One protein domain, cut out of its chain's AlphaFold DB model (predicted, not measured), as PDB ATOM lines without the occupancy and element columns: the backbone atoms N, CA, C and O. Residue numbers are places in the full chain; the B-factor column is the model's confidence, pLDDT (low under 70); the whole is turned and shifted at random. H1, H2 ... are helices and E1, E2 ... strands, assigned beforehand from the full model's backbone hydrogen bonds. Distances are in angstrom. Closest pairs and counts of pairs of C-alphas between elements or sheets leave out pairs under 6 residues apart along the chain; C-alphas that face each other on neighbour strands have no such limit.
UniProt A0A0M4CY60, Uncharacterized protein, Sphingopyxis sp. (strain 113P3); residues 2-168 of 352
ATOM      1  N   THR A   2      17.562  -6.561   2.342       54.81
ATOM      2  CA  THR A   2      18.233  -5.301   2.675       54.81
ATOM      3  C   THR A   2      17.506  -4.172   1.955       54.81
ATOM      4  O   THR A   2      17.129  -4.338   0.798       54.81
ATOM      5  N   ASP A   3      17.241  -3.071   2.656       65.69
ATOM      6  CA  ASP A   3      16.654  -1.872   2.063       65.69
ATOM      7  C   ASP A   3      17.629  -1.318   1.004       65.69
ATOM      8  O   ASP A   3      18.723  -0.866   1.370       65.69
ATOM      9  N   PRO A   4      17.282  -1.359  -0.298       62.03
ATOM     10  CA  PRO A   4      18.146  -0.843  -1.355       62.03
ATOM     11  C   PRO A   4      18.518   0.622  -1.113       62.03
ATOM     12  O   PRO A   4      19.664   1.013  -1.330       62.03
ATOM     13  N   ALA A   5      17.588   1.417  -0.569       62.75
ATOM     14  CA  ALA A   5      17.807   2.833  -0.299       62.75
ATOM     15  C   ALA A   5      18.816   3.070   0.836       62.75
ATOM     16  O   ALA A   5      19.572   4.042   0.794       62.75
ATOM     17  N   GLY A   6      18.861   2.181   1.832       72.00
ATOM     18  CA  GLY A   6      19.867   2.230   2.896       72.00
ATOM     19  C   GLY A   6      21.279   1.996   2.363       72.00
ATOM     20  O   GLY A   6      22.229   2.633   2.810       72.00
ATOM     21  N   THR A   7      21.398   1.153   1.342       75.06
ATOM     22  CA  THR A   7      22.698   0.734   0.824       75.06
ATOM     23  C   THR A   7      23.334   1.778  -0.097       75.06
ATOM     24  O   THR A   7      24.527   2.050   0.014       75.06
ATOM     25  N   TYR A   8      22.540   2.455  -0.935       77.38
ATOM     26  CA  TYR A   8      23.024   3.608  -1.706       77.38
ATOM     27  C   TYR A   8      23.504   4.745  -0.796       77.38
ATOM     28  O   TYR A   8      24.530   5.348  -1.085       77.38
ATOM     29  N   ARG A   9      22.811   5.016   0.321       82.75
ATOM     30  CA  ARG A   9      23.234   6.051   1.282       82.75
ATOM     31  C   ARG A   9      24.549   5.719   1.969       82.75
ATOM     32  O   ARG A   9      25.387   6.601   2.084       82.75
ATOM     33  N   GLU A  10      24.740   4.471   2.387       84.44
ATOM     34  CA  GLU A  10      25.998   4.045   3.008       84.44
ATOM     35  C   GLU A  10      27.176   4.182   2.033       84.44
ATOM     36  O   GLU A  10      28.230   4.700   2.397       84.44
ATOM     37  N   LEU A  11      26.992   3.770   0.774       83.06
ATOM     38  CA  LEU A  11      28.013   3.913  -0.265       83.06
ATOM     39  C   LEU A  11      28.276   5.385  -0.611       83.06
ATOM     40  O   LEU A  11      29.435   5.789  -0.706       83.06
ATOM     41  N   ALA A  12      27.219   6.186  -0.751       86.81
ATOM     42  CA  ALA A  12      27.302   7.625  -0.971       86.81
ATOM     43  C   ALA A  12      28.106   8.317   0.136       86.81
ATOM     44  O   ALA A  12      29.063   9.033  -0.147       86.81
ATOM     45  N   GLU A  13      27.786   8.040   1.401       89.25
ATOM     46  CA  GLU A  13      28.483   8.606   2.556       89.25
ATOM     47  C   GLU A  13      29.940   8.132   2.631       89.25
ATOM     48  O   GLU A  13      30.849   8.940   2.815       89.25
ATOM     49  N   ARG A  14      30.184   6.831   2.424       87.31
ATOM     50  CA  ARG A  14      31.525   6.239   2.489       87.31
ATOM     51  C   ARG A  14      32.479   6.805   1.437       87.31
ATOM     52  O   ARG A  14      33.650   7.019   1.743       87.31
ATOM     53  N   TYR A  15      32.001   7.007   0.212       85.12
ATOM     54  CA  TYR A  15      32.830   7.411  -0.930       85.12
ATOM     55  C   TYR A  15      32.687   8.897  -1.303       85.12
ATOM     56  O   TYR A  15      33.376   9.387  -2.207       85.12
ATOM     57  N   GLY A  16      31.831   9.630  -0.587       89.81
ATOM     58  CA  GLY A  16      31.518  11.030  -0.863       89.81
ATOM     59  C   GLY A  16      30.879  11.219  -2.237       89.81
ATOM     60  O   GLY A  16      31.328  12.079  -2.991       89.81
ATOM     61  N   LEU A  17      29.909  10.368  -2.578       90.88
ATOM     62  CA  LEU A  17      29.145  10.418  -3.826       90.88
ATOM     63  C   LEU A  17      27.760  11.014  -3.561       90.88
ATOM     64  O   LEU A  17      27.183  10.809  -2.494       90.88
ATOM     65  N   ASP A  18      27.210  11.694  -4.551       90.94
ATOM     66  CA  ASP A  18      25.831  12.152  -4.583       90.94
ATOM     67  C   ASP A  18      24.917  11.044  -5.122       90.94
ATOM     68  O   ASP A  18      25.331  10.209  -5.925       90.94
ATOM     69  N   ILE A  19      23.663  11.013  -4.662       90.19
ATOM     70  CA  ILE A  19      22.646  10.081  -5.168       90.19
ATOM     71  C   ILE A  19      21.761  10.830  -6.161       90.19
ATOM     72  O   ILE A  19      21.025  11.741  -5.781       90.19
ATOM     73  N   GLU A  20      21.769  10.391  -7.411       87.75
ATOM     74  CA  GLU A  20      20.936  10.918  -8.486       87.75
ATOM     75  C   GLU A  20      19.843   9.915  -8.868       87.75
ATOM     76  O   GLU A  20      20.041   8.699  -8.839       87.75
ATOM     77  N   THR A  21      18.665  10.424  -9.240       83.12
ATOM     78  CA  THR A  21      17.618   9.602  -9.865       83.12
ATOM     79  C   THR A  21      17.708   9.775 -11.371       83.12
ATOM     80  O   THR A  21      17.524  10.887 -11.865       83.12
ATOM     81  N   ILE A  22      17.955   8.687 -12.095       81.25
ATOM     82  CA  ILE A  22      17.993   8.682 -13.559       81.25
ATOM     83  C   ILE A  22      16.674   8.141 -14.139       81.25
ATOM     84  O   ILE A  22      15.771   7.704 -13.415       81.25
ATOM     85  N   GLY A  23      16.529   8.210 -15.466       75.62
ATOM     86  CA  GLY A  23      15.334   7.744 -16.172       75.62
ATOM     87  C   GLY A  23      14.940   6.309 -15.791       75.62
ATOM     88  O   GLY A  23      15.791   5.449 -15.588       75.62
ATOM     89  N   GLY A  24      13.636   6.052 -15.662       75.19
ATOM     90  CA  GLY A  24      13.121   4.735 -15.260       75.19
ATOM     91  C   GLY A  24      13.148   4.458 -13.752       75.19
ATOM     92  O   GLY A  24      12.798   3.355 -13.345       75.19
ATOM     93  N   GLY A  25      13.513   5.441 -12.919       73.44
ATOM     94  CA  GLY A  25      13.513   5.306 -11.455       73.44
ATOM     95  C   GLY A  25      14.748   4.601 -10.894       73.44
ATOM     96  O   GLY A  25      14.776   4.283  -9.705       73.44
ATOM     97  N   ALA A  26      15.764   4.369 -11.729       76.94
ATOM     98  CA  ALA A  26      17.053   3.866 -11.284       76.94
ATOM     99  C   ALA A  26      17.820   4.948 -10.506       76.94
ATOM    100  O   ALA A  26      17.657   6.149 -10.741       76.94
ATOM    101  N   GLN A  27      18.651   4.509  -9.565       82.12
ATOM    102  CA  GLN A  27      19.556   5.380  -8.826       82.12
ATOM    103  C   GLN A  27      20.962   5.275  -9.412       82.12
ATOM    104  O   GLN A  27      21.403   4.201  -9.822       82.12
ATOM    105  N   MET A  28      21.658   6.402  -9.445       86.94
ATOM    106  CA  MET A  28      23.059   6.506  -9.823       86.94
ATOM    107  C   MET A  28      23.804   7.188  -8.680       86.94
ATOM    108  O   MET A  28      23.330   8.189  -8.151       86.94
ATOM    109  N   LEU A  29      24.947   6.640  -8.278       89.62
ATOM    110  CA  LEU A  29      25.885   7.374  -7.436       89.62
ATOM    111  C   LEU A  29      26.829   8.135  -8.350       89.62
ATOM    112  O   LEU A  29      27.392   7.529  -9.259       89.62
ATOM    113  N   SER A  30      27.023   9.423  -8.122       91.19
ATOM    114  CA  SER A  30      27.917  10.242  -8.932       91.19
ATOM    115  C   SER A  30      28.851  11.060  -8.054       91.19
ATOM    116  O   SER A  30      28.564  11.359  -6.900       91.19
ATOM    117  N   ARG A  31      30.012  11.426  -8.581       90.81
ATOM    118  CA  ARG A  31      30.845  12.473  -7.994       90.81
ATOM    119  C   ARG A  31      31.584  13.185  -9.094       90.81
ATOM    120  O   ARG A  31      32.365  12.566  -9.814       90.81
ATOM    121  N   TYR A  32      31.379  14.490  -9.159       84.81
ATOM    122  CA  TYR A  32      32.089  15.364 -10.074       84.81
ATOM    123  C   TYR A  32      33.244  16.043  -9.347       84.81
ATOM    124  O   TYR A  32      33.114  16.544  -8.227       84.81
ATOM    125  N   PHE A  33      34.404  16.035  -9.983       80.94
ATOM    126  CA  PHE A  33      35.608  16.678  -9.490       80.94
ATOM    127  C   PHE A  33      35.726  18.081 -10.090       80.94
ATOM    128  O   PHE A  33      35.150  18.382 -11.129       80.94
ATOM    129  N   ALA A  34      36.520  18.953  -9.460       71.69
ATOM    130  CA  ALA A  34      36.764  20.306  -9.974       71.69
ATOM    131  C   ALA A  34      37.418  20.319 -11.372       71.69
ATOM    132  O   ALA A  34      37.286  21.297 -12.095       71.69
ATOM    133  N   SER A  35      38.087  19.226 -11.763       66.94
ATOM    134  CA  SER A  35      38.588  19.008 -13.127       66.94
ATOM    135  C   SER A  35      37.478  18.758 -14.155       66.94
ATOM    136  O   SER A  35      37.782  18.572 -15.325       66.94
ATOM    137  N   GLY A  36      36.218  18.667 -13.719       74.62
ATOM    138  CA  GLY A  36      35.057  18.238 -14.496       74.62
ATOM    139  C   GLY A  36      34.929  16.718 -14.638       74.62
ATOM    140  O   GLY A  36      33.843  16.229 -14.929       74.62
ATOM    141  N   THR A  37      35.997  15.952 -14.395       78.38
ATOM    142  CA  THR A  37      35.942  14.483 -14.384       78.38
ATOM    143  C   THR A  37      34.829  14.007 -13.455       78.38
ATOM    144  O   THR A  37      34.722  14.502 -12.334       78.38
ATOM    145  N   GLY A  38      34.024  13.049 -13.898       85.00
ATOM    146  CA  GLY A  38      32.985  12.445 -13.077       85.00
ATOM    147  C   GLY A  38      33.199  10.950 -12.919       85.00
ATOM    148  O   GLY A  38      33.674  10.271 -13.828       85.00
ATOM    149  N   VAL A  39      32.870  10.447 -11.735       88.94
ATOM    150  CA  VAL A  39      32.724   9.016 -11.465       88.94
ATOM    151  C   VAL A  39      31.238   8.753 -11.331       88.94
ATOM    152  O   VAL A  39      30.585   9.432 -10.543       88.94
ATOM    153  N   HIS A  40      30.715   7.771 -12.057       89.94
ATOM    154  CA  HIS A  40      29.357   7.285 -11.870       89.94
ATOM    155  C   HIS A  40      29.348   5.800 -11.532       89.94
ATOM    156  O   HIS A  40      30.170   5.019 -12.009       89.94
ATOM    157  N   VAL A  41      28.374   5.412 -10.723       87.94
ATOM    158  CA  VAL A  41      28.071   4.031 -10.386       87.94
ATOM    159  C   VAL A  41      26.585   3.819 -10.585       87.94
ATOM    160  O   VAL A  41      25.766   4.485  -9.954       87.94
ATOM    161  N   THR A  42      26.228   2.882 -11.449       85.19
ATOM    162  CA  THR A  42      24.837   2.518 -11.710       85.19
ATOM    163  C   THR A  42      24.633   1.021 -11.526       85.19
ATOM    164  O   THR A  42      25.571   0.233 -11.653       85.19
ATOM    165  N   CYS A  43      23.405   0.626 -11.207       80.88
ATOM    166  CA  CYS A  43      22.997  -0.770 -11.213       80.88
ATOM    167  C   CYS A  43      22.156  -1.040 -12.461       80.88
ATOM    168  O   CYS A  43      21.116  -0.407 -12.655       80.88
ATOM    169  N   LEU A  44      22.601  -1.965 -13.310       70.69
ATOM    170  CA  LEU A  44      22.031  -2.170 -14.643       70.69
ATOM    171  C   LEU A  44      20.685  -2.913 -14.624       70.69
ATOM    172  O   LEU A  44      19.916  -2.801 -15.575       70.69
ATOM    173  N   ASP A  45      20.374  -3.657 -13.558       69.44
ATOM    174  CA  ASP A  45      19.120  -4.417 -13.424       69.44
ATOM    175  C   ASP A  45      18.043  -3.726 -12.574       69.44
ATOM    176  O   ASP A  45      16.973  -4.296 -12.351       69.44
ATOM    177  N   GLY A  46      18.301  -2.513 -12.071       64.62
ATOM    178  CA  GLY A  46      17.403  -1.833 -11.131       64.62
ATOM    179  C   GLY A  46      17.339  -2.482  -9.740       64.62
ATOM    180  O   GLY A  46      16.585  -2.020  -8.881       64.62
ATOM    181  N   GLY A  47      18.133  -3.530  -9.490       60.28
ATOM    182  CA  GLY A  47      18.419  -4.043  -8.158       60.28
ATOM    183  C   GLY A  47      19.261  -3.039  -7.373       60.28
ATOM    184  O   GLY A  47      19.966  -2.206  -7.936       60.28
ATOM    185  N   GLY A  48      19.177  -3.052  -6.046       62.78
ATOM    186  CA  GLY A  48      20.047  -2.203  -5.234       62.78
ATOM    187  C   GLY A  48      21.526  -2.599  -5.366       62.78
ATOM    188  O   GLY A  48      21.836  -3.788  -5.318       62.78
ATOM    189  N   LEU A  49      22.450  -1.631  -5.426       63.97
ATOM    190  CA  LEU A  49      23.872  -1.878  -5.120       63.97
ATOM    191  C   LEU A  49      23.972  -2.421  -3.678       63.97
ATOM    192  O   LEU A  49      23.185  -1.962  -2.845       63.97
ATOM    193  N   PRO A  50      24.917  -3.293  -3.263       52.09
ATOM    194  CA  PRO A  50      25.804  -4.254  -3.906       52.09
ATOM    195  C   PRO A  50      25.394  -5.706  -3.535       52.09
ATOM    196  O   PRO A  50      26.222  -6.518  -3.124       52.09
ATOM    197  N   ALA A  51      24.096  -6.024  -3.618       52.91
ATOM    198  CA  ALA A  51      23.608  -7.408  -3.527       52.91
ATOM    199  C   ALA A  51      23.341  -8.033  -4.910       52.91
ATOM    200  O   ALA A  51      23.148  -9.244  -4.996       52.91
ATOM    201  N   SER A  52      23.321  -7.224  -5.972       57.16
ATOM    202  CA  SER A  52      23.270  -7.682  -7.358       57.16
ATOM    203  C   SER A  52      24.673  -7.696  -7.969       57.16
ATOM    204  O   SER A  52      25.430  -6.727  -7.870       57.16
ATOM    205  N   ASP A  53      25.006  -8.793  -8.651       61.22
ATOM    206  CA  ASP A  53      26.206  -8.947  -9.482       61.22
ATOM    207  C   ASP A  53      26.098  -8.129 -10.786       61.22
ATOM    208  O   ASP A  53      26.573  -8.567 -11.834       61.22
ATOM    209  N   ASN A  54      25.458  -6.951 -10.765       74.00
ATOM    210  CA  ASN A  54      25.133  -6.186 -11.975       74.00
ATOM    211  C   ASN A  54      25.328  -4.665 -11.833       74.00
ATOM    212  O   ASN A  54      24.461  -3.861 -12.183       74.00
ATOM    213  N   TRP A  55      26.470  -4.264 -11.280       83.00
ATOM    214  CA  TRP A  55      26.878  -2.866 -11.196       83.00
ATOM    215  C   TRP A  55      27.788  -2.477 -12.362       83.00
ATOM    216  O   TRP A  55      28.525  -3.295 -12.910       83.00
ATOM    217  N   HIS A  56      27.756  -1.194 -12.708       84.50
ATOM    218  CA  HIS A  56      28.588  -0.563 -13.720       84.50
ATOM    219  C   HIS A  56      29.214   0.706 -13.133       84.50
ATOM    220  O   HIS A  56      28.501   1.569 -12.619       84.50
ATOM    221  N   ILE A  57      30.543   0.793 -13.176       86.44
ATOM    222  CA  ILE A  57      31.321   1.947 -12.719       86.44
ATOM    223  C   ILE A  57      32.013   2.556 -13.931       86.44
ATOM    224  O   ILE A  57      32.810   1.884 -14.588       86.44
ATOM    225  N   GLY A  58      31.738   3.832 -14.180       86.25
ATOM    226  CA  GLY A  58      32.360   4.598 -15.248       86.25
ATOM    227  C   GLY A  58      33.070   5.836 -14.718       86.25
ATOM    228  O   GLY A  58      32.600   6.492 -13.787       86.25
ATOM    229  N   VAL A  59      34.206   6.172 -15.325       83.69
ATOM    230  CA  VAL A  59      34.876   7.465 -15.150       83.69
ATOM    231  C   VAL A  59      34.874   8.180 -16.487       83.69
ATOM    232  O   VAL A  59      35.296   7.611 -17.491       83.69
ATOM    233  N   HIS A  60      34.418   9.425 -16.506       82.50
ATOM    234  CA  HIS A  60      34.303  10.221 -17.723       82.50
ATOM    235  C   HIS A  60      34.976  11.592 -17.560       82.50
ATOM    236  O   HIS A  60      35.094  12.094 -16.439       82.50
ATOM    237  N   PRO A  61      35.434  12.212 -18.659       75.19
ATOM    238  CA  PRO A  61      36.020  13.549 -18.632       75.19
ATOM    239  C   PRO A  61      34.968  14.649 -18.389       75.19
ATOM    240  O   PRO A  61      33.765  14.389 -18.332       75.19
ATOM    241  N   ALA A  62      35.455  15.891 -18.275       67.56
ATOM    242  CA  ALA A  62      34.696  17.112 -17.973       67.56
ATOM    243  C   ALA A  62      33.505  17.427 -18.880       67.56
ATOM    244  O   ALA A  62      32.582  18.112 -18.452       67.56
ATOM    245  N   ASN A  63      33.520  16.912 -20.108       62.78
ATOM    246  CA  ASN A  63      32.580  17.289 -21.159       62.78
ATOM    247  C   ASN A  63      31.680  16.119 -21.577       62.78
ATOM    248  O   ASN A  63      31.279  16.033 -22.733       62.78
ATOM    249  N   TRP A  64      31.418  15.177 -20.670       69.69
ATOM    250  CA  TRP A  64      30.515  14.071 -20.971       69.69
ATOM    251  C   TRP A  64      29.065  14.568 -21.017       69.69
ATOM    252  O   TRP A  64      28.543  15.075 -20.028       69.69
ATOM    253  N   ASP A  65      28.430  14.423 -22.175       66.75
ATOM    254  CA  ASP A  65      27.052  14.833 -22.471       66.75
ATOM    255  C   ASP A  65      26.033  13.687 -22.334       66.75
ATOM    256  O   ASP A  65      24.840  13.885 -22.556       66.75
ATOM    257  N   GLY A  66      26.490  12.498 -21.928       62.16
ATOM    258  CA  GLY A  66      25.652  11.317 -21.732       62.16
ATOM    259  C   GLY A  66      25.541  10.389 -22.947       62.16
ATOM    260  O   GLY A  66      25.085   9.261 -22.774       62.16
ATOM    261  N   ASP A  67      26.022  10.787 -24.132       55.31
ATOM    262  CA  ASP A  67      25.762  10.080 -25.404       55.31
ATOM    263  C   ASP A  67      26.943   9.229 -25.925       55.31
ATOM    264  O   ASP A  67      27.000   8.843 -27.093       55.31
ATOM    265  N   GLY A  68      27.872   8.849 -25.041       52.50
ATOM    266  CA  GLY A  68      28.931   7.878 -25.365       52.50
ATOM    267  C   GLY A  68      30.317   8.469 -25.630       52.50
ATOM    268  O   GLY A  68      31.116   7.868 -26.349       52.50
ATOM    269  N   GLY A  69      30.633   9.622 -25.031       52.34
ATOM    270  CA  GLY A  69      32.012  10.115 -24.963       52.34
ATOM    271  C   GLY A  69      32.982   9.087 -24.355       52.34
ATOM    272  O   GLY A  69      32.579   8.214 -23.585       52.34
ATOM    273  N   SER A  70      34.267   9.195 -24.705       57.97
ATOM    274  CA  SER A  70      35.326   8.277 -24.273       57.97
ATOM    275  C   SER A  70      35.357   8.122 -22.748       57.97
ATOM    276  O   SER A  70      35.682   9.063 -22.022       57.97
ATOM    277  N   LEU A  71      35.026   6.924 -22.263       65.44
ATOM    278  CA  LEU A  71      35.190   6.563 -20.860       65.44
ATOM    279  C   LEU A  71      36.684   6.434 -20.561       65.44
ATOM    280  O   LEU A  71      37.412   5.723 -21.249       65.44
ATOM    281  N   LEU A  72      37.134   7.119 -19.514       59.47
ATOM    282  CA  LEU A  72      38.479   6.952 -18.969       59.47
ATOM    283  C   LEU A  72      38.612   5.584 -18.295       59.47
ATOM    284  O   LEU A  72      39.678   4.985 -18.295       59.47
ATOM    285  N   PHE A  73      37.519   5.080 -17.726       71.12
ATOM    286  CA  PHE A  73      37.456   3.784 -17.069       71.12
ATOM    287  C   PHE A  73      36.031   3.253 -17.176       71.12
ATOM    288  O   PHE A  73      35.088   3.995 -16.917       71.12
ATOM    289  N   GLU A  74      35.880   1.980 -17.530       81.25
ATOM    290  CA  GLU A  74      34.602   1.270 -17.520       81.25
ATOM    291  C   GLU A  74      34.814  -0.097 -16.875       81.25
ATOM    292  O   GLU A  74      35.719  -0.842 -17.265       81.25
ATOM    293  N   ARG A  75      33.993  -0.435 -15.879       80.12
ATOM    294  CA  ARG A  75      33.944  -1.789 -15.325       80.12
ATOM    295  C   ARG A  75      32.541  -2.222 -14.989       80.12
ATOM    296  O   ARG A  75      31.787  -1.471 -14.370       80.12
ATOM    297  N   ARG A  76      32.245  -3.474 -15.328       81.69
ATOM    298  CA  ARG A  76      31.001  -4.146 -14.971       81.69
ATOM    299  C   ARG A  76      31.296  -5.348 -14.096       81.69
ATOM    300  O   ARG A  76      32.352  -5.964 -14.211       81.69
ATOM    301  N   SER A  77      30.376  -5.679 -13.209       79.44
ATOM    302  CA  SER A  77      30.487  -6.846 -12.329       79.44
ATOM    303  C   SER A  77      30.460  -8.190 -13.055       79.44
ATOM    304  O   SER A  77      30.961  -9.171 -12.510       79.44
ATOM    305  N   ASP A  78      29.889  -8.248 -14.260       75.50
ATOM    306  CA  ASP A  78      29.826  -9.445 -15.101       75.50
ATOM    307  C   ASP A  78      31.067  -9.632 -15.992       75.50
ATOM    308  O   ASP A  78      31.259 -10.702 -16.580       75.50
ATOM    309  N   ASP A  79      31.974  -8.650 -16.029       73.88
ATOM    310  CA  ASP A  79      33.300  -8.835 -16.602       73.88
ATOM    311  C   ASP A  79      34.030  -9.895 -15.766       73.88
ATOM    312  O   ASP A  79      34.308  -9.676 -14.589       73.88
ATOM    313  N   GLY A  80      34.402 -11.036 -16.360       54.59
ATOM    314  CA  GLY A  80      35.027 -12.192 -15.682       54.59
ATOM    315  C   GLY A  80      36.388 -11.955 -14.989       54.59
ATOM    316  O   GLY A  80      37.124 -12.909 -14.735       54.59
ATOM    317  N   GLY A  81      36.748 -10.700 -14.710       58.16
ATOM    318  CA  GLY A  81      37.867 -10.257 -13.880       58.16
ATOM    319  C   GLY A  81      37.541  -9.062 -12.967       58.16
ATOM    320  O   GLY A  81      38.474  -8.436 -12.463       58.16
ATOM    321  N   ALA A  82      36.265  -8.711 -12.771       57.28
ATOM    322  CA  ALA A  82      35.861  -7.658 -11.847       57.28
ATOM    323  C   ALA A  82      36.221  -8.039 -10.404       57.28
ATOM    324  O   ALA A  82      35.934  -9.144  -9.934       57.28
ATOM    325  N   ARG A  83      36.899  -7.129  -9.698       62.19
ATOM    326  CA  ARG A  83      37.153  -7.274  -8.260       62.19
ATOM    327  C   ARG A  83      35.867  -7.012  -7.477       62.19
ATOM    328  O   ARG A  83      34.822  -6.702  -8.043       62.19
ATOM    329  N   SER A  84      35.960  -7.097  -6.152       77.81
ATOM    330  CA  SER A  84      34.888  -6.622  -5.283       77.81
ATOM    331  C   SER A  84      34.501  -5.176  -5.643       77.81
ATOM    332  O   SER A  84      35.340  -4.381  -6.082       77.81
ATOM    333  N   PHE A  85      33.225  -4.830  -5.466       77.56
ATOM    334  CA  PHE A  85      32.729  -3.471  -5.692       77.56
ATOM    335  C   PHE A  85      33.592  -2.390  -4.994       77.56
ATOM    336  O   PHE A  85      33.968  -1.432  -5.670       77.56
ATOM    337  N   PRO A  86      33.996  -2.549  -3.709       80.69
ATOM    338  CA  PRO A  86      34.891  -1.605  -3.031       80.69
ATOM    339  C   PRO A  86      36.219  -1.349  -3.754       80.69
ATOM    340  O   PRO A  86      36.602  -0.201  -3.940       80.69
ATOM    341  N   ASP A  87      36.894  -2.399  -4.227       73.81
ATOM    342  CA  ASP A  87      38.185  -2.232  -4.911       73.81
ATOM    343  C   ASP A  87      38.031  -1.465  -6.230       73.81
ATOM    344  O   ASP A  87      38.919  -0.719  -6.645       73.81
ATOM    345  N   THR A  88      36.903  -1.676  -6.910       78.25
ATOM    346  CA  THR A  88      36.638  -1.079  -8.220       78.25
ATOM    347  C   THR A  88      36.252   0.394  -8.090       78.25
ATOM    348  O   THR A  88      36.703   1.218  -8.885       78.25
ATOM    349  N   ILE A  89      35.477   0.752  -7.063       80.19
ATOM    350  CA  ILE A  89      35.101   2.147  -6.814       80.19
ATOM    351  C   ILE A  89      36.266   2.972  -6.254       80.19
ATOM    352  O   ILE A  89      36.462   4.103  -6.695       80.19
ATOM    353  N   ASP A  90      37.103   2.398  -5.381       80.00
ATOM    354  CA  ASP A  90      38.325   3.054  -4.894       80.00
ATOM    355  C   ASP A  90      39.271   3.391  -6.053       80.00
ATOM    356  O   ASP A  90      39.838   4.482  -6.123       80.00
ATOM    357  N   ALA A  91      39.401   2.477  -7.012       72.69
ATOM    358  CA  ALA A  91      40.190   2.701  -8.209       72.69
ATOM    359  C   ALA A  91      39.627   3.782  -9.137       72.69
ATOM    360  O   ALA A  91      40.396   4.583  -9.674       72.69
ATOM    361  N   ALA A  92      38.310   3.803  -9.342       79.81
ATOM    362  CA  ALA A  92      37.652   4.818 -10.157       79.81
ATOM    363  C   ALA A  92      37.821   6.216  -9.539       79.81
ATOM    364  O   ALA A  92      38.173   7.171 -10.234       79.81
ATOM    365  N   LEU A  93      37.667   6.323  -8.217       81.62
ATOM    366  CA  LEU A  93      37.892   7.561  -7.471       81.62
ATOM    367  C   LEU A  93      39.353   8.002  -7.520       81.62
ATOM    368  O   LEU A  93      39.626   9.171  -7.780       81.62
ATOM    369  N   TRP A  94      40.291   7.074  -7.326       77.94
ATOM    370  CA  TRP A  94      41.716   7.367  -7.444       77.94
ATOM    371  C   TRP A  94      42.088   7.833  -8.853       77.94
ATOM    372  O   TRP A  94      42.830   8.795  -9.003       77.94
ATOM    373  N   THR A  95      41.529   7.196  -9.881       72.31
ATOM    374  CA  THR A  95      41.713   7.572 -11.287       72.31
ATOM    375  C   THR A  95      41.239   9.001 -11.544       72.31
ATOM    376  O   THR A  95      41.983   9.817 -12.093       72.31
ATOM    377  N   ALA A  96      40.031   9.334 -11.085       73.75
ATOM    378  CA  ALA A  96      39.479  10.673 -11.228       73.75
ATOM    379  C   ALA A  96      40.269  11.727 -10.426       73.75
ATOM    380  O   ALA A  96      40.478  12.848 -10.893       73.75
ATOM    381  N   GLU A  97      40.772  11.370  -9.241       73.00
ATOM    382  CA  GLU A  97      41.561  12.268  -8.397       73.00
ATOM    383  C   GLU A  97      43.021  12.417  -8.858       73.00
ATOM    384  O   GLU A  97      43.618  13.476  -8.666       73.00
ATOM    385  N   TYR A  98      43.622  11.404  -9.481       65.50
ATOM    386  CA  TYR A  98      44.990  11.494  -9.992       65.50
ATOM    387  C   TYR A  98      45.052  12.336 -11.267       65.50
ATOM    388  O   TYR A  98      45.897  13.230 -11.353       65.50
ATOM    389  N   GLY A  99      44.088  12.160 -12.183       60.75
ATOM    390  CA  GLY A  99      43.924  13.044 -13.345       60.75
ATOM    391  C   GLY A  99      43.812  14.525 -12.952       60.75
ATOM    392  O   GLY A  99      44.283  15.406 -13.667       60.75
ATOM    393  N   ARG A 100      43.295  14.818 -11.750       61.72
ATOM    394  CA  ARG A 100      43.216  16.174 -11.185       61.72
ATOM    395  C   ARG A 100      44.580  16.841 -10.975       61.72
ATOM    396  O   ARG A 100      44.658  18.064 -11.070       61.72
ATOM    397  N   ARG A 101      45.633  16.096 -10.618       61.25
ATOM    398  CA  ARG A 101      46.884  16.703 -10.114       61.25
ATOM    399  C   ARG A 101      47.781  17.262 -11.214       61.25
ATOM    400  O   ARG A 101      48.406  18.290 -10.979       61.25
ATOM    401  N   SER A 102      47.846  16.619 -12.377       69.81
ATOM    402  CA  SER A 102      48.649  17.092 -13.511       69.81
ATOM    403  C   SER A 102      47.839  18.013 -14.425       69.81
ATOM    404  O   SER A 102      48.257  19.138 -14.687       69.81
ATOM    405  N   ILE A 103      46.642  17.584 -14.833       76.81
ATOM    406  CA  ILE A 103      45.813  18.309 -15.805       76.81
ATOM    407  C   ILE A 103      45.164  19.542 -15.165       76.81
ATOM    408  O   ILE A 103      45.222  20.626 -15.731       76.81
ATOM    409  N   GLY A 104      44.621  19.426 -13.948       76.12
ATOM    410  CA  GLY A 104      43.977  20.558 -13.267       76.12
ATOM    411  C   GLY A 104      44.932  21.727 -13.001       76.12
ATOM    412  O   GLY A 104      44.580  22.879 -13.241       76.12
ATOM    413  N   ALA A 105      46.165  21.432 -12.583       79.44
ATOM    414  CA  ALA A 105      47.194  22.450 -12.378       79.44
ATOM    415  C   ALA A 105      47.583  23.150 -13.692       79.44
ATOM    416  O   ALA A 105      47.782  24.363 -13.705       79.44
ATOM    417  N   LEU A 106      47.654  22.402 -14.798       83.94
ATOM    418  CA  LEU A 106      47.899  22.962 -16.127       83.94
ATOM    419  C   LEU A 106      46.731  23.837 -16.597       83.94
ATOM    420  O   LEU A 106      46.969  24.924 -17.117       83.94
ATOM    421  N   THR A 107      45.486  23.422 -16.365       86.38
ATOM    422  CA  THR A 107      44.299  24.226 -16.685       86.38
ATOM    423  C   THR A 107      44.310  25.559 -15.939       86.38
ATOM    424  O   THR A 107      44.099  26.608 -16.548       86.38
ATOM    425  N   GLU A 108      44.587  25.543 -14.631       87.25
ATOM    426  CA  GLU A 108      44.681  26.761 -13.815       87.25
ATOM    427  C   GLU A 108      45.829  27.671 -14.271       87.25
ATOM    428  O   GLU A 108      45.658  28.888 -14.361       87.25
ATOM    429  N   GLU A 109      46.986  27.090 -14.602       91.00
ATOM    430  CA  GLU A 109      48.136  27.829 -15.128       91.00
ATOM    431  C   GLU A 109      47.815  28.506 -16.466       91.00
ATOM    432  O   GLU A 109      48.098  29.692 -16.640       91.00
ATOM    433  N   TYR A 110      47.182  27.782 -17.392       94.00
ATOM    434  CA  TYR A 110      46.798  28.313 -18.696       94.00
ATOM    435  C   TYR A 110      45.761  29.428 -18.569       94.00
ATOM    436  O   TYR A 110      45.926  30.493 -19.164       94.00
ATOM    437  N   ALA A 111      44.742  29.242 -17.727       92.31
ATOM    438  CA  ALA A 111      43.753  30.279 -17.446       92.31
ATOM    439  C   ALA A 111      44.398  31.542 -16.840       92.31
ATOM    440  O   ALA A 111      44.042  32.666 -17.207       92.31
ATOM    441  N   ALA A 112      45.375  31.378 -15.941       93.69
ATOM    442  CA  ALA A 112      46.132  32.497 -15.386       93.69
ATOM    443  C   ALA A 112      46.957  33.223 -16.460       93.69
ATOM    444  O   ALA A 112      46.929  34.453 -16.507       93.69
ATOM    445  N   PHE A 113      47.621  32.479 -17.349       96.19
ATOM    446  CA  PHE A 113      48.366  33.030 -18.481       96.19
ATOM    447  C   PHE A 113      47.468  33.839 -19.428       96.19
ATOM    448  O   PHE A 113      47.802  34.978 -19.752       96.19
ATOM    449  N   LEU A 114      46.308  33.298 -19.827       96.00
ATOM    450  CA  LEU A 114      45.358  34.010 -20.692       96.00
ATOM    451  C   LEU A 114      44.936  35.345 -20.071       96.00
ATOM    452  O   LEU A 114      44.948  36.382 -20.737       96.00
ATOM    453  N   LYS A 115      44.636  35.331 -18.770       96.44
ATOM    454  CA  LYS A 115      44.253  36.526 -18.016       96.44
ATOM    455  C   LYS A 115      45.390  37.544 -17.893       96.44
ATOM    456  O   LYS A 115      45.135  38.740 -18.016       96.44
ATOM    457  N   GLU A 116      46.616  37.098 -17.626       96.62
ATOM    458  CA  GLU A 116      47.796  37.963 -17.486       96.62
ATOM    459  C   GLU A 116      48.166  38.644 -18.810       96.62
ATOM    460  O   GLU A 116      48.467  39.838 -18.836       96.62
ATOM    461  N   GLU A 117      48.081  37.908 -19.917       97.25
ATOM    462  CA  GLU A 117      48.426  38.399 -21.253       97.25
ATOM    463  C   GLU A 117      47.270  39.124 -21.963       97.25
ATOM    464  O   GLU A 117      47.471  39.684 -23.046       97.25
ATOM    465  N   GLY A 118      46.072  39.143 -21.363       97.06
ATOM    466  CA  GLY A 118      44.873  39.758 -21.938       97.06
ATOM    467  C   GLY A 118      44.389  39.057 -23.210       97.06
ATOM    468  O   GLY A 118      43.931  39.722 -24.139       97.06
ATOM    469  N   LEU A 119      44.545  37.733 -23.269       96.44
ATOM    470  CA  LEU A 119      44.159  36.888 -24.397       96.44
ATOM    471  C   LEU A 119      42.709  36.389 -24.235       96.44
ATOM    472  O   LEU A 119      42.223  36.289 -23.106       96.44
ATOM    473  N   PRO A 120      41.999  36.090 -25.339       95.25
ATOM    474  CA  PRO A 120      40.657  35.522 -25.266       95.25
ATOM    475  C   PRO A 120      40.675  34.124 -24.626       95.25
ATOM    476  O   PRO A 120      41.666  33.399 -24.721       95.25
ATOM    477  N   GLU A 121      39.560  33.737 -24.001       96.00
ATOM    478  CA  GLU A 121      39.353  32.400 -23.425       96.00
ATOM    479  C   GLU A 121      39.141  31.355 -24.536       96.00
ATOM    480  O   GLU A 121      38.024  30.921 -24.801       96.00
ATOM    481  N   LEU A 122      40.230  30.994 -25.219       92.69
ATOM    482  CA  LEU A 122      40.286  29.972 -26.268       92.69
ATOM    483  C   LEU A 122      41.136  28.779 -25.823       92.69
ATOM    484  O   LEU A 122      42.034  28.922 -24.981       92.69
ATOM    485  N   SER A 123      40.908  27.609 -26.423       91.19
ATOM    486  CA  SER A 123      41.814  26.469 -26.246       91.19
ATOM    487  C   SER A 123      43.219  26.794 -26.767       91.19
ATOM    488  O   SER A 123      43.404  27.688 -27.594       91.19
ATOM    489  N   ALA A 124      44.233  26.079 -26.274       89.25
ATOM    490  CA  ALA A 124      45.617  26.326 -26.672       89.25
ATOM    491  C   ALA A 124      45.847  26.108 -28.181       89.25
ATOM    492  O   ALA A 124      46.588  26.879 -28.794       89.25
ATOM    493  N   ASP A 125      45.174  25.126 -28.789       90.38
ATOM    494  CA  ASP A 125      45.207  24.895 -30.237       90.38
ATOM    495  C   ASP A 125      44.546  26.033 -31.024       90.38
ATOM    496  O   ASP A 125      45.143  26.558 -31.964       90.38
ATOM    497  N   GLU A 126      43.354  26.482 -30.614       90.12
ATOM    498  CA  GLU A 126      42.679  27.626 -31.243       90.12
ATOM    499  C   GLU A 126      43.528  28.898 -31.139       90.12
ATOM    500  O   GLU A 126      43.695  29.626 -32.117       90.12
ATOM    501  N   LEU A 127      44.141  29.132 -29.976       92.69
ATOM    502  CA  LEU A 127      44.944  30.321 -29.724       92.69
ATOM    503  C   LEU A 127      46.208  30.377 -30.605       92.69
ATOM    504  O   LEU A 127      46.662  31.465 -30.956       92.69
ATOM    505  N   LEU A 128      46.771  29.237 -31.032       92.00
ATOM    506  CA  LEU A 128      47.904  29.219 -31.971       92.00
ATOM    507  C   LEU A 128      47.560  29.777 -33.361       92.00
ATOM    508  O   LEU A 128      48.481  30.188 -34.086       92.00
ATOM    509  N   HIS A 129      46.277  29.808 -33.724       92.75
ATOM    510  CA  HIS A 129      45.788  30.380 -34.976       92.75
ATOM    511  C   HIS A 129      45.558  31.897 -34.909       92.75
ATOM    512  O   HIS A 129      45.372  32.522 -35.953       92.75
ATOM    513  N   GLU A 130      45.652  32.499 -33.721       95.94
ATOM    514  CA  GLU A 130      45.534  33.943 -33.513       95.94
ATOM    515  C   GLU A 130      46.867  34.690 -33.720       95.94
ATOM    516  O   GLU A 130      47.962  34.104 -33.790       95.94
ATOM    517  N   ASP A 131      46.788  36.024 -33.798       96.56
ATOM    518  CA  ASP A 131      47.960  36.905 -33.890       96.56
ATOM    519  C   ASP A 131      48.645  37.068 -32.521       96.56
ATOM    520  O   ASP A 131      48.455  38.037 -31.785       96.56
ATOM    521  N   LEU A 132      49.424  36.051 -32.153       94.56
ATOM    522  CA  LEU A 132      50.179  36.006 -30.904       94.56
ATOM    523  C   LEU A 132      51.547  36.680 -31.017       94.56
ATOM    524  O   LEU A 132      52.320  36.423 -31.947       94.56
ATOM    525  N   LYS A 133      51.931  37.417 -29.967       95.94
ATOM    526  CA  LYS A 133      53.320  37.864 -29.794       95.94
ATOM    527  C   LYS A 133      54.261  36.650 -29.716       95.94
ATOM    528  O   LYS A 133      53.868  35.589 -29.222       95.94
ATOM    529  N   PRO A 134      55.543  36.786 -30.103       94.75
ATOM    530  CA  PRO A 134      56.489  35.667 -30.085       94.75
ATOM    531  C   PRO A 134      56.624  34.952 -28.729       94.75
ATOM    532  O   PRO A 134      56.757  33.730 -28.685       94.75
ATOM    533  N   ASN A 135      56.570  35.689 -27.614       83.56
ATOM    534  CA  ASN A 135      56.611  35.112 -26.266       83.56
ATOM    535  C   ASN A 135      55.335  34.325 -25.931       83.56
ATOM    536  O   ASN A 135      55.434  33.236 -25.371       83.56
ATOM    537  N   GLN A 136      54.167  34.839 -26.324       93.62
ATOM    538  CA  GLN A 136      52.874  34.184 -26.119       93.62
ATOM    539  C   GLN A 136      52.808  32.873 -26.908       93.62
ATOM    540  O   GLN A 136      52.542  31.822 -26.338       93.62
ATOM    541  N   ARG A 137      53.179  32.902 -28.196       95.31
ATOM    542  CA  ARG A 137      53.236  31.700 -29.044       95.31
ATOM    543  C   ARG A 137      54.171  30.632 -28.469       95.31
ATOM    544  O   ARG A 137      53.820  29.453 -28.454       95.31
ATOM    545  N   ARG A 138      55.343  31.037 -27.959       84.88
ATOM    546  CA  ARG A 138      56.298  30.125 -27.309       84.88
ATOM    547  C   ARG A 138      55.713  29.484 -26.051       84.88
ATOM    548  O   ARG A 138      55.920  28.290 -25.853       84.88
ATOM    549  N   TYR A 139      55.008  30.256 -25.225       92.50
ATOM    550  CA  TYR A 139      54.336  29.730 -24.039       92.50
ATOM    551  C   TYR A 139      53.261  28.709 -24.426       92.50
ATOM    552  O   TYR A 139      53.320  27.579 -23.955       92.50
ATOM    553  N   VAL A 140      52.357  29.061 -25.348       88.06
ATOM    554  CA  VAL A 140      51.261  28.180 -25.796       88.06
ATOM    555  C   VAL A 140      51.798  26.872 -26.390       88.06
ATOM    556  O   VAL A 140      51.316  25.796 -26.055       88.06
ATOM    557  N   SER A 141      52.864  26.931 -27.197       81.94
ATOM    558  CA  SER A 141      53.503  25.718 -27.738       81.94
ATOM    559  C   SER A 141      54.120  24.839 -26.642       81.94
ATOM    560  O   SER A 141      53.991  23.620 -26.679       81.94
ATOM    561  N   ALA A 142      54.788  25.438 -25.650       74.88
ATOM    562  CA  ALA A 142      55.354  24.694 -24.523       74.88
ATOM    563  C   ALA A 142      54.263  24.111 -23.607       74.88
ATOM    564  O   ALA A 142      54.436  23.025 -23.057       74.88
ATOM    565  N   PHE A 143      53.148  24.827 -23.456       89.00
ATOM    566  CA  PHE A 143      51.973  24.367 -22.730       89.00
ATOM    567  C   PHE A 143      51.367  23.122 -23.384       89.00
ATOM    568  O   PHE A 143      51.173  22.137 -22.684       89.00
ATOM    569  N   LEU A 144      51.162  23.117 -24.707       83.56
ATOM    570  CA  LEU A 144      50.612  21.960 -25.431       83.56
ATOM    571  C   LEU A 144      51.458  20.691 -25.269       83.56
ATOM    572  O   LEU A 144      50.906  19.612 -25.087       83.56
ATOM    573  N   VAL A 145      52.790  20.810 -25.269       76.88
ATOM    574  CA  VAL A 145      53.679  19.662 -25.005       76.88
ATOM    575  C   VAL A 145      53.455  19.122 -23.594       76.88
ATOM    576  O   VAL A 145      53.230  17.932 -23.416       76.88
ATOM    577  N   ARG A 146      53.445  20.004 -22.589       87.38
ATOM    578  CA  ARG A 146      53.201  19.613 -21.192       87.38
ATOM    579  C   ARG A 146      51.801  19.036 -20.980       87.38
ATOM    580  O   ARG A 146      51.636  18.158 -20.140       87.38
ATOM    581  N   TRP A 147      50.810  19.550 -21.705       83.31
ATOM    582  CA  TRP A 147      49.441  19.047 -21.697       83.31
ATOM    583  C   TRP A 147      49.373  17.636 -22.275       83.31
ATOM    584  O   TRP A 147      48.862  16.741 -21.613       83.31
ATOM    585  N   SER A 148      49.978  17.414 -23.444       74.69
ATOM    586  CA  SER A 148      50.059  16.093 -24.071       74.69
ATOM    587  C   SER A 148      50.810  15.081 -23.198       74.69
ATOM    588  O   SER A 148      50.345  13.952 -23.047       74.69
ATOM    589  N   ASP A 149      51.910  15.488 -22.558       74.06
ATOM    590  CA  ASP A 149      52.638  14.645 -21.601       74.06
ATOM    591  C   ASP A 149      51.750  14.273 -20.401       74.06
ATOM    592  O   ASP A 149      51.711  13.113 -19.990       74.06
ATOM    593  N   ALA A 150      51.003  15.238 -19.853       73.31
ATOM    594  CA  ALA A 150      50.093  15.007 -18.734       73.31
ATOM    595  C   ALA A 150      48.902  14.110 -19.112       73.31
ATOM    596  O   ALA A 150      48.485  13.290 -18.295       73.31
ATOM    597  N   GLU A 151      48.368  14.240 -20.330       74.06
ATOM    598  CA  GLU A 151      47.331  13.351 -20.865       74.06
ATOM    599  C   GLU A 151      47.862  11.931 -21.071       74.06
ATOM    600  O   GLU A 151      47.209  10.977 -20.649       74.06
ATOM    601  N   SER A 152      49.057  11.783 -21.648       70.44
ATOM    602  CA  SER A 152      49.703  10.480 -21.829       70.44
ATOM    603  C   SER A 152      49.999   9.816 -20.486       70.44
ATOM    604  O   SER A 152      49.700   8.641 -20.306       70.44
ATOM    605  N   GLU A 153      50.530  10.555 -19.507       68.00
ATOM    606  CA  GLU A 153      50.802  10.028 -18.166       68.00
ATOM    607  C   GLU A 153      49.504   9.647 -17.441       68.00
ATOM    608  O   GLU A 153      49.453   8.620 -16.759       68.00
ATOM    609  N   ALA A 154      48.435  10.433 -17.605       64.69
ATOM    610  CA  ALA A 154      47.119  10.088 -17.082       64.69
ATOM    611  C   ALA A 154      46.593   8.799 -17.727       64.69
ATOM    612  O   ALA A 154      46.171   7.901 -17.004       64.69
ATOM    613  N   GLN A 155      46.676   8.661 -19.052       62.00
ATOM    614  CA  GLN A 155      46.273   7.449 -19.770       62.00
ATOM    615  C   GLN A 155      47.101   6.227 -19.360       62.00
ATOM    616  O   GLN A 155      46.520   5.190 -19.055       62.00
ATOM    617  N   ASP A 156      48.425   6.349 -19.260       61.31
ATOM    618  CA  ASP A 156      49.316   5.273 -18.809       61.31
ATOM    619  C   ASP A 156      49.012   4.864 -17.368       61.31
ATOM    620  O   ASP A 156      49.008   3.682 -17.020       61.31
ATOM    621  N   THR A 157      48.715   5.842 -16.517       59.25
ATOM    622  CA  THR A 157      48.359   5.611 -15.118       59.25
ATOM    623  C   THR A 157      47.002   4.928 -14.994       59.25
ATOM    624  O   THR A 157      46.850   4.004 -14.192       59.25
ATOM    625  N   ILE A 158      46.027   5.324 -15.813       58.12
ATOM    626  CA  ILE A 158      44.718   4.678 -15.914       58.12
ATOM    627  C   ILE A 158      44.874   3.259 -16.453       58.12
ATOM    628  O   ILE A 158      44.312   2.326 -15.878       58.12
ATOM    629  N   ALA A 159      45.674   3.064 -17.498       55.84
ATOM    630  CA  ALA A 159      45.977   1.754 -18.051       55.84
ATOM    631  C   ALA A 159      46.638   0.864 -16.993       55.84
ATOM    632  O   ALA A 159      46.209  -0.270 -16.793       55.84
ATOM    633  N   LEU A 160      47.607   1.388 -16.237       53.66
ATOM    634  CA  LEU A 160      48.301   0.677 -15.166       53.66
ATOM    635  C   LEU A 160      47.387   0.373 -13.972       53.66
ATOM    636  O   LEU A 160      47.461  -0.721 -13.412       53.66
ATOM    637  N   ALA A 161      46.517   1.300 -13.575       52.75
ATOM    638  CA  ALA A 161      45.531   1.080 -12.521       52.75
ATOM    639  C   ALA A 161      44.520   0.017 -12.958       52.75
ATOM    640  O   ALA A 161      44.391  -1.008 -12.292       52.75
ATOM    641  N   THR A 162      43.895   0.196 -14.125       52.44
ATOM    642  CA  THR A 162      42.967  -0.758 -14.753       52.44
ATOM    643  C   THR A 162      43.598  -2.138 -14.883       52.44
ATOM    644  O   THR A 162      42.959  -3.147 -14.580       52.44
ATOM    645  N   TYR A 163      44.873  -2.192 -15.264       52.59
ATOM    646  CA  TYR A 163      45.673  -3.405 -15.348       52.59
ATOM    647  C   TYR A 163      45.899  -4.049 -13.979       52.59
ATOM    648  O   TYR A 163      45.576  -5.221 -13.792       52.59
ATOM    649  N   ASN A 164      46.408  -3.301 -12.996       49.12
ATOM    650  CA  ASN A 164      46.654  -3.802 -11.644       49.12
ATOM    651  C   ASN A 164      45.369  -4.339 -11.008       49.12
ATOM    652  O   ASN A 164      45.395  -5.357 -10.312       49.12
ATOM    653  N   ILE A 165      44.235  -3.696 -11.279       51.72
ATOM    654  CA  ILE A 165      42.910  -4.120 -10.827       51.72
ATOM    655  C   ILE A 165      42.500  -5.414 -11.528       51.72
ATOM    656  O   ILE A 165      42.237  -6.398 -10.836       51.72
ATOM    657  N   ALA A 166      42.546  -5.447 -12.863       47.28
ATOM    658  CA  ALA A 166      42.156  -6.600 -13.677       47.28
ATOM    659  C   ALA A 166      42.984  -7.861 -13.396       47.28
ATOM    660  O   ALA A 166      42.527  -8.974 -13.654       47.28
ATOM    661  N   THR A 167      44.213  -7.703 -12.907       48.22
ATOM    662  CA  THR A 167      45.149  -8.816 -12.734       48.22
ATOM    663  C   THR A 167      45.498  -9.123 -11.278       48.22
ATOM    664  O   THR A 167      46.324  -9.993 -11.005       48.22
ATOM    665  N   GLY A 168      44.887  -8.439 -10.303       46.19
ATOM    666  CA  GLY A 168      45.217  -8.680  -8.892       46.19
ATOM    667  C   GLY A 168      46.650  -8.263  -8.518       46.19
ATOM    668  O   GLY A 168      47.206  -8.802  -7.566       46.19
TER     669      GLY A 168
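What this domain is: This is residues 2 to 168 of the 352 residues of an uncharacterized protein of Sphingopyxis sp. (strain 113P3) (UniProt A0A0M4CY60). A five-stranded sheet lies at one end of the domain, and two long helices, H2 and H4, run side by side from it far beyond its edge, with short H3 packed on H4 near their far end. H1 covers the E1 side of the sheet, and residues 85 to 97 of H2 pack on it, while H4 meets it at E5. The printed part has 167 residues, with H1, then E1 to E5, then H2, H3 and H4 along the chain; the strand order is E1, E2, E3, E4, E5, antiparallel, and the class is mixed, helices and strands. The whole is loose, with a radius of gyration of the C-alphas of 19.2 A, and elongated, spanning 64 by 33 by 26 A.

Where its parts are: The strands are E1, residues 18 to 21; E2, 27 to 32; E3, 38 to 43; E4, 55 to 60; and E5, 73 to 76. H1, residues 4 to 15, begins at C-alpha 4 (18.146, -0.843, -1.355) and is 16.9 A long. H2, residues 85 to 117, is 47.3 A long and ends at C-alpha 117 (48.426, 38.399, -21.253). H3 is residues 124 to 128. H4, residues 134 to 167, is 49.1 A long and ends at C-alpha 167 (45.149, -8.816, -12.734).

How they stand to each other: The sheet, twisted with C-alphas up to 4.3 A off its plane, is a meander, each strand the antiparallel neighbour of the one before. N 18 and O 30, 2.7 A, join E1 and E2 within hydrogen-bond range; N 41 and O 29, 2.8 A, E2 and E3; N 56 and O 42, 2.8 A, E3 and E4; N 57 and O 75, 2.8 A, E4 and E5. H1 and H2 are on the same face. H1 lies over E1 at a height over the sheet of 8.2 A; H2, at 5.8 A, runs along the strands, at 11 degrees to E4 on the local plane. The closest C-alphas of H2 and E4, Ala 92 and Val 59, are 6.3 A apart. The sheet and H1, H2 and H4, which are on it, make two layers, one of strands and one of helices. H2 has a kink of 33 degrees near residue 104. H2 and H4 touch at a shallow tilt of 2 degrees, opposite ways; their closest C-alphas, Gly 99 and Ala 154, are 5.7 A apart. H3 touches H4 with residues 137 to 144 of H4 alone, closest at the C-alphas of Ala 124 and Val 140, 6.0 A. H1 and H4 are apart. Each O i to N i+4 pair of H1, H3 and H4 is within hydrogen-bond range, and 25 of 29 in H2.

The domain as a whole: The two C-alphas farthest apart, Thr 2 and Pro 134, are 64.9 A apart. The printed part has no cut. The links E3 to E4 and E4 to E5 are long. The mean pLDDT of the printed part is 76.8; 50 residues are under 70, among them 62 to 72 and 153 to 168.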